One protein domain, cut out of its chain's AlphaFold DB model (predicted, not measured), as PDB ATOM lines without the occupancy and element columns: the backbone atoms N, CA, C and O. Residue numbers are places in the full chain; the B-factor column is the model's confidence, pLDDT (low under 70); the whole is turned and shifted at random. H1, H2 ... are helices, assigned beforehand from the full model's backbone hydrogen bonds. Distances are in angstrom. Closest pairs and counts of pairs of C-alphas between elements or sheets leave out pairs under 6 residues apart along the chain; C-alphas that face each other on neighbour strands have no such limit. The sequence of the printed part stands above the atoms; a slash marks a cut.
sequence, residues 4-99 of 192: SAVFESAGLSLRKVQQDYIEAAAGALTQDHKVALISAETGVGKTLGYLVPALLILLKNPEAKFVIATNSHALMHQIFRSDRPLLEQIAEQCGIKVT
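What this domain is: This is residues 4 to 99 of the 192 residues of the protein "Helicase ATP-binding domain-containing protein" of Klebsiella pneumoniae (UniProt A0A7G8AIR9). Three longer helices set askew make the body: H3 is in the middle, with H2 on one side of it and H4 on another, and the short H1 sits near the last turn of H4. H3 runs the same way as H2, at 46 degrees, and the same way as H4, at 40 degrees, and two long links, residues 30 to 45 and 61 to 72, return along the outside from the end of one helix to the beginning of the next. The printed part has 96 residues with four named helices in the order H1, H2, H3, H4 and no named strand, and its class is all helix. It is compact, with a radius of gyration of the C-alphas of 13.0 A, and rounded, spanning 32 by 30 by 27 A.

How they stand to each other: Begin with the longest helix, H4, residues 73 to 93, which has a kink of 37 degrees near residue 85. H4 touches H3, residues 46 to 60, at a steep tilt of 40 degrees, the same way; look at Leu 48 and Asp 83, whose C-alphas are the closest at 7.1 A. H3 and H2, residues 16 to 29, touch at a steep tilt of 46 degrees, the same way; look at Tyr 21 and Gly 49, whose C-alphas are the closest at 4.7 A. H2 and H4 are apart. H1, residues 4 to 9, only just touches H4, with 3 pairs of C-alphas within 8 A, and H4 meets it with residues 90 to 93 alone. Their closest C-alphas, those of Val 6 and Ile 90, are 6.8 A apart, and their lines are about perpendicular at 86 degrees. H1 and H3 are close but not clearly touching, with the C-alphas of Val 6 and Val 52 closest at 8.0 A. In H1 and H2 every O i to N i+4 pair is within hydrogen-bond range; in H3 8 of 11 are, and in H4 14 of 17.

Where its parts are: Find C-alpha 73 at (223.816, 214.080, 291.638); from there H4 runs 29.0 A to C-alpha 93 at (199.781, 199.942, 283.511). H3 begins at C-alpha 46, (214.638, 214.812, 277.267), and is 22.7 A long. H2 covers 19.8 A and H1 8.6 A, from C-alpha 4 at (201.652, 208.101, 272.024).

The domain as a whole: The two C-alphas farthest apart are those of Gly 11 and His 33, at 34.7 A. The printed part has no cut; the links H2 to H3 and H3 to H4 are long, and H1 to H2 is short. The mean pLDDT of the printed part is 88.3, and no printed residue is under 70.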
ATOM      1  N   SER A   4     202.713 207.157 271.649       82.31
ATOM      2  CA  SER A   4     201.652 208.101 272.024       82.31
ATOM      3  C   SER A   4     200.740 207.542 273.114       82.31
ATOM      4  O   SER A   4     200.486 208.235 274.093       82.31
ATOM      5  N   ALA A   5     200.342 206.269 273.014       80.69
ATOM      6  CA  ALA A   5     199.511 205.625 274.030       80.69
ATOM      7  C   ALA A   5     200.202 205.554 275.404       80.69
ATOM      8  O   ALA A   5     199.531 205.670 276.423       80.69
ATOM      9  N   VAL A   6     201.534 205.413 275.431       81.25
ATOM     10  CA  VAL A   6     202.331 205.445 276.671       81.25
ATOM     11  C   VAL A   6     202.277 206.819 277.349       81.25
ATOM     12  O   VAL A   6     202.157 206.910 278.565       81.25
ATOM     13  N   PHE A   7     202.381 207.901 276.574       84.25
ATOM     14  CA  PHE A   7     202.305 209.258 277.124       84.25
ATOM     15  C   PHE A   7     200.883 209.589 277.589       84.25
ATOM     16  O   PHE A   7     200.703 210.122 278.682       84.25
ATOM     17  N   GLU A   8     199.875 209.223 276.797       85.19
ATOM     18  CA  GLU A   8     198.466 209.453 277.122       85.19
ATOM     19  C   GLU A   8     198.030 208.702 278.387       85.19
ATOM     20  O   GLU A   8     197.338 209.280 279.225       85.19
ATOM     21  N   SER A   9     198.480 207.456 278.586       79.81
ATOM     22  CA  SER A   9     198.157 206.673 279.790       79.81
ATOM     23  C   SER A   9     198.740 207.273 281.077       79.81
ATOM     24  O   SER A   9     198.242 207.020 282.178       79.81
ATOM     25  N   ALA A  10     199.766 208.111 280.934       78.25
ATOM     26  CA  ALA A  10     200.385 208.878 282.002       78.25
ATOM     27  C   ALA A  10     199.840 210.315 282.129       78.25
ATOM     28  O   ALA A  10     200.351 211.093 282.932       78.25
ATOM     29  N   GLY A  11     198.824 210.691 281.341       83.69
ATOM     30  CA  GLY A  11     198.264 212.046 281.329       83.69
ATOM     31  C   GLY A  11     199.190 213.099 280.708       83.69
ATOM     32  O   GLY A  11     199.050 214.290 280.989       83.69
ATOM     33  N   LEU A  12     200.151 212.682 279.881       83.38
ATOM     34  CA  LEU A  12     201.128 213.556 279.235       83.38
ATOM     35  C   LEU A  12     200.805 213.760 277.756       83.38
ATOM     36  O   LEU A  12     200.238 212.900 277.088       83.38
ATOM     37  N   SER A  13     201.243 214.899 277.220       85.44
ATOM     38  CA  SER A  13     201.239 215.153 275.779       85.44
ATOM     39  C   SER A  13     202.627 214.909 275.196       85.44
ATOM     40  O   SER A  13     203.624 215.437 275.695       85.44
ATOM     41  N   LEU A  14     202.690 214.116 274.126       88.19
ATOM     42  CA  LEU A  14     203.930 213.861 273.402       88.19
ATOM     43  C   LEU A  14     204.308 215.088 272.560       88.19
ATOM     44  O   LEU A  14     203.548 215.525 271.696       88.19
ATOM     45  N   ARG A  15     205.503 215.635 272.794       89.38
ATOM     46  CA  ARG A  15     206.058 216.758 272.021       89.38
ATOM     47  C   ARG A  15     206.979 216.260 270.914       89.38
ATOM     48  O   ARG A  15     207.636 215.233 271.068       89.38
ATOM     49  N   LYS A  16     207.129 217.049 269.844       89.75
ATOM     50  CA  LYS A  16     207.996 216.700 268.703       89.75
ATOM     51  C   LYS A  16     209.431 216.357 269.126       89.75
ATOM     52  O   LYS A  16     209.936 215.312 268.749       89.75
ATOM     53  N   VAL A  17     210.031 217.161 270.007       89.75
ATOM     54  CA  VAL A  17     211.388 216.905 270.526       89.75
ATOM     55  C   VAL A  17     211.481 215.573 271.281       89.75
ATOM     56  O   VAL A  17     212.471 214.862 271.155       89.75
ATOM     57  N   GLN A  18     210.453 215.208 272.052       90.56
ATOM     58  CA  GLN A  18     210.422 213.916 272.745       90.56
ATOM     59  C   GLN A  18     210.307 212.774 271.740       90.56
ATOM     60  O   GLN A  18     211.019 211.789 271.867       90.56
ATOM     61  N   GLN A  19     209.462 212.922 270.719       91.25
ATOM     62  CA  GLN A  19     209.345 211.942 269.647       91.25
ATOM     63  C   GLN A  19     210.686 211.722 268.928       91.25
ATOM     64  O   GLN A  19     211.095 210.576 268.763       91.25
ATOM     65  N   ASP A  20     211.400 212.797 268.583       91.81
ATOM     66  CA  ASP A  20     212.707 212.711 267.917       91.81
ATOM     67  C   ASP A  20     213.741 211.976 268.792       91.81
ATOM     68  O   ASP A  20     214.503 211.141 268.304       91.81
ATOM     69  N   TYR A  21     213.729 212.226 270.107       93.12
ATOM     70  CA  TYR A  21     214.568 211.502 271.066       93.12
ATOM     71  C   TYR A  21     214.215 210.017 271.130       93.12
ATOM     72  O   TYR A  21     215.114 209.178 271.123       93.12
ATOM     73  N   ILE A  22     212.922 209.692 271.170       92.81
ATOM     74  CA  ILE A  22     212.436 208.313 271.272       92.81
ATOM     75  C   ILE A  22     212.821 207.524 270.026       92.81
ATOM     76  O   ILE A  22     213.306 206.402 270.144       92.81
ATOM     77  N   GLU A  23     212.648 208.111 268.843       92.75
ATOM     78  CA  GLU A  23     213.023 207.495 267.569       92.75
ATOM     79  C   GLU A  23     214.538 207.257 267.490       92.75
ATOM     80  O   GLU A  23     214.974 206.148 267.167       92.75
ATOM     81  N   ALA A  24     215.349 208.256 267.854       94.44
ATOM     82  CA  ALA A  24     216.804 208.138 267.847       94.44
ATOM     83  C   ALA A  24     217.316 207.104 268.864       94.44
ATOM     84  O   ALA A  24     218.127 206.241 268.517       94.44
ATOM     85  N   ALA A  25     216.822 207.156 270.103       94.62
ATOM     86  CA  ALA A  25     217.213 206.236 271.165       94.62
ATOM     87  C   ALA A  25     216.751 204.804 270.865       94.62
ATOM     88  O   ALA A  25     217.565 203.887 270.935       94.62
ATOM     89  N   ALA A  26     215.497 204.591 270.451       93.69
ATOM     90  CA  ALA A  26     215.020 203.269 270.041       93.69
ATOM     91  C   ALA A  26     215.848 202.709 268.876       93.69
ATOM     92  O   ALA A  26     216.238 201.541 268.890       93.69
ATOM     93  N   GLY A  27     216.155 203.549 267.884       93.88
ATOM     94  CA  GLY A  27     216.936 203.160 266.718       93.88
ATOM     95  C   GLY A  27     218.380 202.771 267.035       93.88
ATOM     96  O   GLY A  27     218.942 201.985 266.275       93.88
ATOM     97  N   ALA A  28     218.978 203.308 268.104       95.75
ATOM     98  CA  ALA A  28     220.312 202.929 268.572       95.75
ATOM     99  C   ALA A  28     220.280 201.724 269.522       95.75
ATOM    100  O   ALA A  28     221.076 200.810 269.365       95.75
ATOM    101  N   LEU A  29     219.328 201.677 270.456       94.50
ATOM    102  CA  LEU A  29     219.227 200.613 271.464       94.50
ATOM    103  C   LEU A  29     218.803 199.250 270.892       94.50
ATOM    104  O   LEU A  29     218.970 198.234 271.559       94.50
ATOM    105  N   THR A  30     218.226 199.214 269.689       92.38
ATOM    106  CA  THR A  30     217.742 197.975 269.044       92.38
ATOM    107  C   THR A  30     218.672 197.433 267.959       92.38
ATOM    108  O   THR A  30     218.335 196.438 267.321       92.38
ATOM    109  N   GLN A  31     219.818 198.077 267.722       92.56
ATOM    110  CA  GLN A  31     220.780 197.677 266.695       92.56
ATOM    111  C   GLN A  31     222.176 197.545 267.297       92.56
ATOM    112  O   GLN A  31     222.649 198.449 267.985       92.56
ATOM    113  N   ASP A  32     222.855 196.446 266.984       91.25
ATOM    114  CA  ASP A  32     224.217 196.220 267.455       91.25
ATOM    115  C   ASP A  32     225.174 197.300 266.928       91.25
ATOM    116  O   ASP A  32     225.088 197.738 265.778       91.25
ATOM    117  N   HIS A  33     226.102 197.728 267.788       92.50
ATOM    118  CA  HIS A  33     227.163 198.698 267.480       92.50
ATOM    119  C   HIS A  33     226.692 200.080 266.996       92.50
ATOM    120  O   HIS A  33     227.477 200.831 266.413       92.50
ATOM    121  N   LYS A  34     225.436 200.455 267.254       95.00
ATOM    122  CA  LYS A  34     224.913 201.766 266.875       95.00
ATOM    123  C   LYS A  34     224.946 202.755 268.031       95.00
ATOM    124  O   LYS A  34     224.613 202.436 269.166       95.00
ATOM    125  N   VAL A  35     225.301 203.995 267.708       94.44
ATOM    126  CA  VAL A  35     225.315 205.119 268.645       94.44
ATOM    127  C   VAL A  35     224.429 206.226 268.087       94.44
ATOM    128  O   VAL A  35     224.538 206.578 266.913       94.44
ATOM    129  N   ALA A  36     223.555 206.777 268.928       94.25
ATOM    130  CA  ALA A  36     222.819 207.999 268.632       94.25
ATOM    131  C   ALA A  36     223.410 209.156 269.438       94.25
ATOM    132  O   ALA A  36     223.598 209.045 270.648       94.25
ATOM    133  N   LEU A  37     223.665 210.274 268.761       93.50
ATOM    134  CA  LEU A  37     224.025 211.540 269.389       93.50
ATOM    135  C   LEU A  37     222.891 212.529 269.136       93.50
ATOM    136  O   LEU A  37     222.608 212.875 267.991       93.50
ATOM    137  N   ILE A  38     222.237 212.965 270.207       89.56
ATOM    138  CA  ILE A  38     221.077 213.854 270.154       89.56
ATOM    139  C   ILE A  38     221.256 215.000 271.146       89.56
ATOM    140  O   ILE A  38     221.777 214.808 272.242       89.56
ATOM    141  N   SER A  39     220.834 216.200 270.750       89.69
ATOM    142  CA  SER A  39     220.910 217.407 271.574       89.69
ATOM    143  C   SER A  39     219.621 218.207 271.450       89.69
ATOM    144  O   SER A  39     218.987 218.230 270.401       89.69
ATOM    145  N   ALA A  40     219.198 218.811 272.556       83.00
ATOM    146  CA  ALA A  40     218.070 219.731 272.620       83.00
ATOM    147  C   ALA A  40     218.216 220.639 273.847       83.00
ATOM    148  O   ALA A  40     218.982 220.339 274.771       83.00
ATOM    149  N   GLU A  41     217.448 221.723 273.881       82.31
ATOM    150  CA  GLU A  41     217.407 222.685 274.988       82.31
ATOM    151  C   GLU A  41     216.939 222.043 276.305       82.31
ATOM    152  O   GLU A  41     216.356 220.956 276.337       82.31
ATOM    153  N   THR A  42     217.260 222.651 277.446       81.25
ATOM    154  CA  THR A  42     216.811 222.186 278.772       81.25
ATOM    155  C   THR A  42     215.292 222.320 278.936       81.25
ATOM    156  O   THR A  42     214.658 223.120 278.262       81.25
ATOM    157  N   GLY A  43     214.681 221.522 279.820       76.06
ATOM    158  CA  GLY A  43     213.244 221.635 280.128       76.06
ATOM    159  C   GLY A  43     212.276 221.051 279.085       76.06
ATOM    160  O   GLY A  43     211.070 221.037 279.309       76.06
ATOM    161  N   VAL A  44     212.769 220.498 277.972       79.81
ATOM    162  CA  VAL A  44     211.926 219.894 276.914       79.81
ATOM    163  C   VAL A  44     211.468 218.455 277.204       79.81
ATOM    164  O   VAL A  44     210.792 217.848 276.378       79.81
ATOM    165  N   GLY A  45     211.832 217.892 278.363       78.56
ATOM    166  CA  GLY A  45     211.482 216.516 278.738       78.56
ATOM    167  C   GLY A  45     212.351 215.443 278.072       78.56
ATOM    168  O   GLY A  45     211.850 214.373 277.733       78.56
ATOM    169  N   LYS A  46     213.649 215.727 277.881       87.56
ATOM    170  CA  LYS A  46     214.638 214.812 277.267       87.56
ATOM    171  C   LYS A  46     214.724 213.458 277.964       87.56
ATOM    172  O   LYS A  46     214.938 212.453 277.297       87.56
ATOM    173  N   THR A  47     214.538 213.449 279.283       89.06
ATOM    174  CA  THR A  47     214.629 212.250 280.115       89.06
ATOM    175  C   THR A  47     213.659 211.161 279.667       89.06
ATOM    176  O   THR A  47     214.073 210.054 279.334       89.06
ATOM    177  N   LEU A  48     212.379 211.505 279.505       88.56
ATOM    178  CA  LEU A  48     211.384 210.585 278.945       88.56
ATOM    179  C   LEU A  48     211.722 210.141 277.518       88.56
ATOM    180  O   LEU A  48     211.407 209.019 277.132       88.56
ATOM    181  N   GLY A  49     212.410 210.999 276.763       90.00
ATOM    182  CA  GLY A  49     212.858 210.720 275.405       90.00
ATOM    183  C   GLY A  49     213.748 209.479 275.285       90.00
ATOM    184  O   GLY A  49     213.615 208.736 274.319       90.00
ATOM    185  N   TYR A  50     214.614 209.216 276.268       90.81
ATOM    186  CA  TYR A  50     215.445 208.003 276.297       90.81
ATOM    187  C   TYR A  50     214.914 206.914 277.239       90.81
ATOM    188  O   TYR A  50     215.213 205.737 277.040       90.81
ATOM    189  N   LEU A  51     214.090 207.261 278.232       92.12
ATOM    190  CA  LEU A  51     213.539 206.281 279.169       92.12
ATOM    191  C   LEU A  51     212.349 205.490 278.617       92.12
ATOM    192  O   LEU A  51     212.255 204.283 278.837       92.12
ATOM    193  N   VAL A  52     211.447 206.135 277.874       91.19
ATOM    194  CA  VAL A  52     210.305 205.452 277.249       91.19
ATOM    195  C   VAL A  52     210.744 204.360 276.265       91.19
ATOM    196  O   VAL A  52     210.227 203.248 276.373       91.19
ATOM    197  N   PRO A  53     211.699 204.578 275.335       92.56
ATOM    198  CA  PRO A  53     212.135 203.503 274.449       92.56
ATOM    199  C   PRO A  53     212.814 202.363 275.214       92.56
ATOM    200  O   PRO A  53     212.594 201.206 274.863       92.56
ATOM    201  N   ALA A  54     213.551 202.647 276.293       93.38
ATOM    202  CA  ALA A  54     214.093 201.610 277.169       93.38
ATOM    203  C   ALA A  54     212.978 200.763 277.814       93.38
ATOM    204  O   ALA A  54     213.020 199.535 277.757       93.38
ATOM    205  N   LEU A  55     211.919 201.398 278.327       91.12
ATOM    206  CA  LEU A  55     210.746 200.698 278.858       91.12
ATOM    207  C   LEU A  55     210.043 199.834 277.800       91.12
ATOM    208  O   LEU A  55     209.687 198.687 278.062       91.12
ATOM    209  N   LEU A  56     209.878 200.354 276.582       89.56
ATOM    210  CA  LEU A  56     209.286 199.603 275.472       89.56
ATOM    211  C   LEU A  56     210.125 198.379 275.078       89.56
ATOM    212  O   LEU A  56     209.565 197.363 274.661       89.56
ATOM    213  N   ILE A  57     211.450 198.462 275.209       92.06
ATOM    214  CA  ILE A  57     212.347 197.318 275.020       92.06
ATOM    215  C   ILE A  57     212.160 196.309 276.158       92.06
ATOM    216  O   ILE A  57     212.014 195.127 275.862       92.06
ATOM    217  N   LEU A  58     212.058 196.747 277.420       90.38
ATOM    218  CA  LEU A  58     211.798 195.862 278.571       90.38
ATOM    219  C   LEU A  58     210.494 195.070 278.436       90.38
ATOM    220  O   LEU A  58     210.439 193.911 278.836       90.38
ATOM    221  N   LEU A  59     209.451 195.668 277.856       87.06
ATOM    222  CA  LEU A  59     208.183 194.977 277.593       87.06
ATOM    223  C   LEU A  59     208.333 193.804 276.613       87.06
ATOM    224  O   LEU A  59     207.554 192.858 276.668       87.06
ATOM    225  N   LYS A  60     209.308 193.872 275.699       89.12
ATOM    226  CA  LYS A  60     209.583 192.827 274.701       89.12
ATOM    227  C   LYS A  60     210.687 191.869 275.143       89.12
ATOM    228  O   LYS A  60     210.675 190.707 274.753       89.12
ATOM    229  N   ASN A  61     211.640 192.370 275.921       89.31
ATOM    230  CA  ASN A  61     212.791 191.650 276.436       89.31
ATOM    231  C   ASN A  61     212.959 191.970 277.934       89.31
ATOM    232  O   ASN A  61     213.702 192.893 278.280       89.31
ATOM    233  N   PRO A  62     212.277 191.225 278.824       84.69
ATOM    234  CA  PRO A  62     212.316 191.465 280.268       84.69
ATOM    235  C   PRO A  62     213.707 191.348 280.907       84.69
ATOM    236  O   PRO A  62     213.912 191.909 281.982       84.69
ATOM    237  N   GLU A  63     214.644 190.667 280.240       84.31
ATOM    238  CA  GLU A  63     216.030 190.480 280.688       84.31
ATOM    239  C   GLU A  63     216.948 191.659 280.328       84.31
ATOM    240  O   GLU A  63     218.099 191.712 280.772       84.31
ATOM    241  N   ALA A  64     216.471 192.610 279.514       88.94
ATOM    242  CA  ALA A  64     217.242 193.798 279.180       88.94
ATOM    243  C   ALA A  64     217.508 194.659 280.425       88.94
ATOM    244  O   ALA A  64     216.706 194.732 281.357       88.94
ATOM    245  N   LYS A  65     218.656 195.338 280.424       88.81
ATOM    246  CA  LYS A  65     219.095 196.233 281.497       88.81
ATOM    247  C   LYS A  65     219.613 197.522 280.884       88.81
ATOM    248  O   LYS A  65     220.294 197.487 279.859       88.81
ATOM    249  N   PHE A  66     219.314 198.644 281.523       91.88
ATOM    250  CA  PHE A  66     219.699 199.967 281.048       91.88
ATOM    251  C   PHE A  66     220.586 200.662 282.069       91.88
ATOM    252  O   PHE A  66     220.303 200.621 283.262       91.88
ATOM    253  N   VAL A  67     221.642 201.312 281.582       92.12
ATOM    254  CA  VAL A  67     222.505 202.187 282.379       92.12
ATOM    255  C   VAL A  67     222.315 203.619 281.894       92.12
ATOM    256  O   VAL A  67     222.413 203.876 280.693       92.12
ATOM    257  N   ILE A  68     222.039 204.546 282.808       91.75
ATOM    258  CA  ILE A  68     221.806 205.962 282.515       91.75
ATOM    259  C   ILE A  68     222.877 206.776 283.229       91.75
ATOM    260  O   ILE A  68     222.718 207.167 284.376       91.75
ATOM    261  N   ALA A  69     223.968 207.067 282.529       91.50
ATOM    262  CA  ALA A  69     225.001 207.938 283.068       91.50
ATOM    263  C   ALA A  69     224.561 209.409 283.005       91.50
ATOM    264  O   ALA A  69     224.082 209.888 281.973       91.50
ATOM    265  N   THR A  70     224.771 210.146 284.094       89.44
ATOM    266  CA  THR A  70     224.478 211.581 284.187       89.44
ATOM    267  C   THR A  70     225.639 212.351 284.813       89.44
ATOM    268  O   THR A  70     226.504 211.775 285.463       89.44
ATOM    269  N   ASN A  71     225.679 213.666 284.593       87.38
ATOM    270  CA  ASN A  71     226.821 214.505 284.966       87.38
ATOM    271  C   ASN A  71     226.836 214.926 286.447       87.38
ATOM    272  O   ASN A  71     227.872 215.339 286.952       87.38
ATOM    273  N   SER A  72     225.695 214.905 287.142       85.06
ATOM    274  CA  SER A  72     225.620 215.385 288.530       85.06
ATOM    275  C   SER A  72     224.590 214.632 289.362       85.06
ATOM    276  O   SER A  72     223.609 214.109 288.826       85.06
ATOM    277  N   HIS A  73     224.775 214.649 290.686       84.69
ATOM    278  CA  HIS A  73     223.816 214.080 291.638       84.69
ATOM    279  C   HIS A  73     222.449 214.757 291.543       84.69
ATOM    280  O   HIS A  73     221.439 214.072 291.620       84.69
ATOM    281  N   ALA A  74     222.401 216.070 291.295       83.25
ATOM    282  CA  ALA A  74     221.142 216.795 291.126       83.25
ATOM    283  C   ALA A  74     220.315 216.249 289.948       83.25
ATOM    284  O   ALA A  74     219.108 216.054 290.069       83.25
ATOM    285  N   LEU A  75     220.966 215.938 288.819       86.75
ATOM    286  CA  LEU A  75     220.290 215.325 287.672       86.75
ATOM    287  C   LEU A  75     219.855 213.884 287.969       86.75
ATOM    288  O   LEU A  75     218.750 213.504 287.594       86.75
ATOM    289  N   MET A  76     220.694 213.091 288.644       88.38
ATOM    290  CA  MET A  76     220.315 211.744 289.091       88.38
ATOM    291  C   MET A  76     219.091 211.802 290.012       88.38
ATOM    292  O   MET A  76     218.130 211.061 289.821       88.38
ATOM    293  N   HIS A  77     219.092 212.725 290.971       84.19
ATOM    294  CA  HIS A  77     217.999 212.902 291.910       84.19
ATOM    295  C   HIS A  77     216.704 213.324 291.205       84.19
ATOM    296  O   HIS A  77     215.648 212.755 291.481       84.19
ATOM    297  N   GLN A  78     216.780 214.226 290.220       86.19
ATOM    298  CA  GLN A  78     215.628 214.586 289.391       86.19
ATOM    299  C   GLN A  78     215.005 213.354 288.712       86.19
ATOM    300  O   GLN A  78     213.780 213.199 288.737       86.19
ATOM    301  N   ILE A  79     215.832 212.445 288.176       89.75
ATOM    302  CA  ILE A  79     215.339 211.198 287.577       89.75
ATOM    303  C   ILE A  79     214.596 210.366 288.629       89.75
ATOM    304  O   ILE A  79     213.499 209.891 288.361       89.75
ATOM    305  N   PHE A  80     215.136 210.222 289.840       87.44
ATOM    306  CA  PHE A  80     214.493 209.429 290.895       87.44
ATOM    307  C   PHE A  80     213.209 210.039 291.454       87.44
ATOM    308  O   PHE A  80     212.292 209.297 291.797       87.44
ATOM    309  N   ARG A  81     213.141 211.365 291.578       86.00
ATOM    310  CA  ARG A  81     212.013 212.053 292.213       86.00
ATOM    311  C   ARG A  81     210.856 212.302 291.254       86.00
ATOM    312  O   ARG A  81     209.706 212.320 291.686       86.00
ATOM    313  N   SER A  82     211.149 212.533 289.977       86.19
ATOM    314  CA  SER A  82     210.144 212.940 288.991       86.19
ATOM    315  C   SER A  82     209.941 211.903 287.895       86.19
ATOM    316  O   SER A  82     208.812 211.479 287.662       86.19
ATOM    317  N   ASP A  83     211.012 211.471 287.228       89.19
ATOM    318  CA  ASP A  83     210.888 210.614 286.046       89.19
ATOM    319  C   ASP A  83     210.617 209.140 286.408       89.19
ATOM    320  O   ASP A  83     209.842 208.464 285.733       89.19
ATOM    321  N   ARG A  84     211.205 208.637 287.499       90.06
ATOM    322  CA  ARG A  84     211.042 207.258 287.981       90.06
ATOM    323  C   ARG A  84     209.591 206.932 288.362       90.06
ATOM    324  O   ARG A  84     209.094 205.954 287.808       90.06
ATOM    325  N   PRO A  85     208.897 207.693 289.237       89.81
ATOM    326  CA  PRO A  85     207.525 207.355 289.626       89.81
ATOM    327  C   PRO A  85     206.587 207.296 288.420       89.81
ATOM    328  O   PRO A  85     205.726 206.425 288.321       89.81
ATOM    329  N   LEU A  86     206.806 208.192 287.458       88.44
ATOM    330  CA  LEU A  86     206.067 208.234 286.207       88.44
ATOM    331  C   LEU A  86     206.294 206.972 285.359       88.44
ATOM    332  O   LEU A  86     205.346 206.388 284.840       88.44
ATOM    333  N   LEU A  87     207.542 206.525 285.234       89.75
ATOM    334  CA  LEU A  87     207.893 205.289 284.532       89.75
ATOM    335  C   LEU A  87     207.396 204.033 285.233       89.75
ATOM    336  O   LEU A  87     206.959 203.114 284.549       89.75
ATOM    337  N   GLU A  88     207.469 203.982 286.562       89.94
ATOM    338  CA  GLU A  88     206.910 202.890 287.362       89.94
ATOM    339  C   GLU A  88     205.398 202.791 287.130       89.94
ATOM    340  O   GLU A  88     204.910 201.715 286.793       89.94
ATOM    341  N   GLN A  89     204.679 203.919 287.163       88.81
ATOM    342  CA  GLN A  89     203.247 203.965 286.857       88.81
ATOM    343  C   GLN A  89     202.941 203.441 285.445       88.81
ATOM    344  O   GLN A  89     202.042 202.619 285.260       88.81
ATOM    345  N   ILE A  90     203.687 203.892 284.430       87.12
ATOM    346  CA  ILE A  90     203.514 203.427 283.045       87.12
ATOM    347  C   ILE A  90     203.796 201.923 282.936       87.12
ATOM    348  O   ILE A  90     203.061 201.192 282.270       87.12
ATOM    349  N   ALA A  91     204.871 201.455 283.567       88.00
ATOM    350  CA  ALA A  91     205.263 200.054 283.566       88.00
ATOM    351  C   ALA A  91     204.168 199.169 284.177       88.00
ATOM    352  O   ALA A  91     203.786 198.168 283.565       88.00
ATOM    353  N   GLU A  92     203.614 199.577 285.323       89.00
ATOM    354  CA  GLU A  92     202.519 198.884 286.008       89.00
ATOM    355  C   GLU A  92     201.258 198.817 285.143       89.00
ATOM    356  O   GLU A  92     200.670 197.744 284.998       89.00
ATOM    357  N   GLN A  93     200.884 199.919 284.485       85.88
ATOM    358  CA  GLN A  93     199.781 199.942 283.511       85.88
ATOM    359  C   GLN A  93     200.022 198.989 282.330       85.88
ATOM    360  O   GLN A  93     199.076 198.438 281.765       85.88
ATOM    361  N   CYS A  94     201.285 198.777 281.956       83.94
ATOM    362  CA  CYS A  94     201.684 197.822 280.926       83.94
ATOM    363  C   CYS A  94     201.857 196.384 281.455       83.94
ATOM    364  O   CYS A  94     202.243 195.503 280.686       83.94
ATOM    365  N   GLY A  95     201.579 196.132 282.738       85.75
ATOM    366  CA  GLY A  95     201.634 194.807 283.353       85.75
ATOM    367  C   GLY A  95     203.039 194.319 283.712       85.75
ATOM    368  O   GLY A  95     203.223 193.119 283.905       85.75
ATOM    369  N   ILE A  96     204.035 195.208 283.802       85.69
ATOM    370  CA  ILE A  96     205.386 194.850 284.258       85.69
ATOM    371  C   ILE A  96     205.807 195.690 285.460       85.69
ATOM    372  O   ILE A  96     205.509 196.872 285.557       85.69
ATOM    373  N   LYS A  97     206.591 195.095 286.359       86.50
ATOM    374  CA  LYS A  97     207.289 195.845 287.404       86.50
ATOM    375  C   LYS A  97     208.668 196.257 286.902       86.50
ATOM    376  O   LYS A  97     209.369 195.443 286.289       86.50
ATOM    377  N   VAL A  98     209.057 197.499 287.155       87.06
ATOM    378  CA  VAL A  98     210.416 197.994 286.917       87.06
ATOM    379  C   VAL A  98     211.043 198.444 288.222       87.06
ATOM    380  O   VAL A  98     210.351 198.776 289.178       87.06
ATOM    381  N   THR A  99     212.364 198.401 288.258       84.88
ATOM    382  CA  THR A  99     213.168 198.780 289.414       84.88
ATOM    383  C   THR A  99     214.309 199.667 288.948       84.88
ATOM    384  O   THR A  99     214.840 199.498 287.842       84.88
TER     385      THR A  99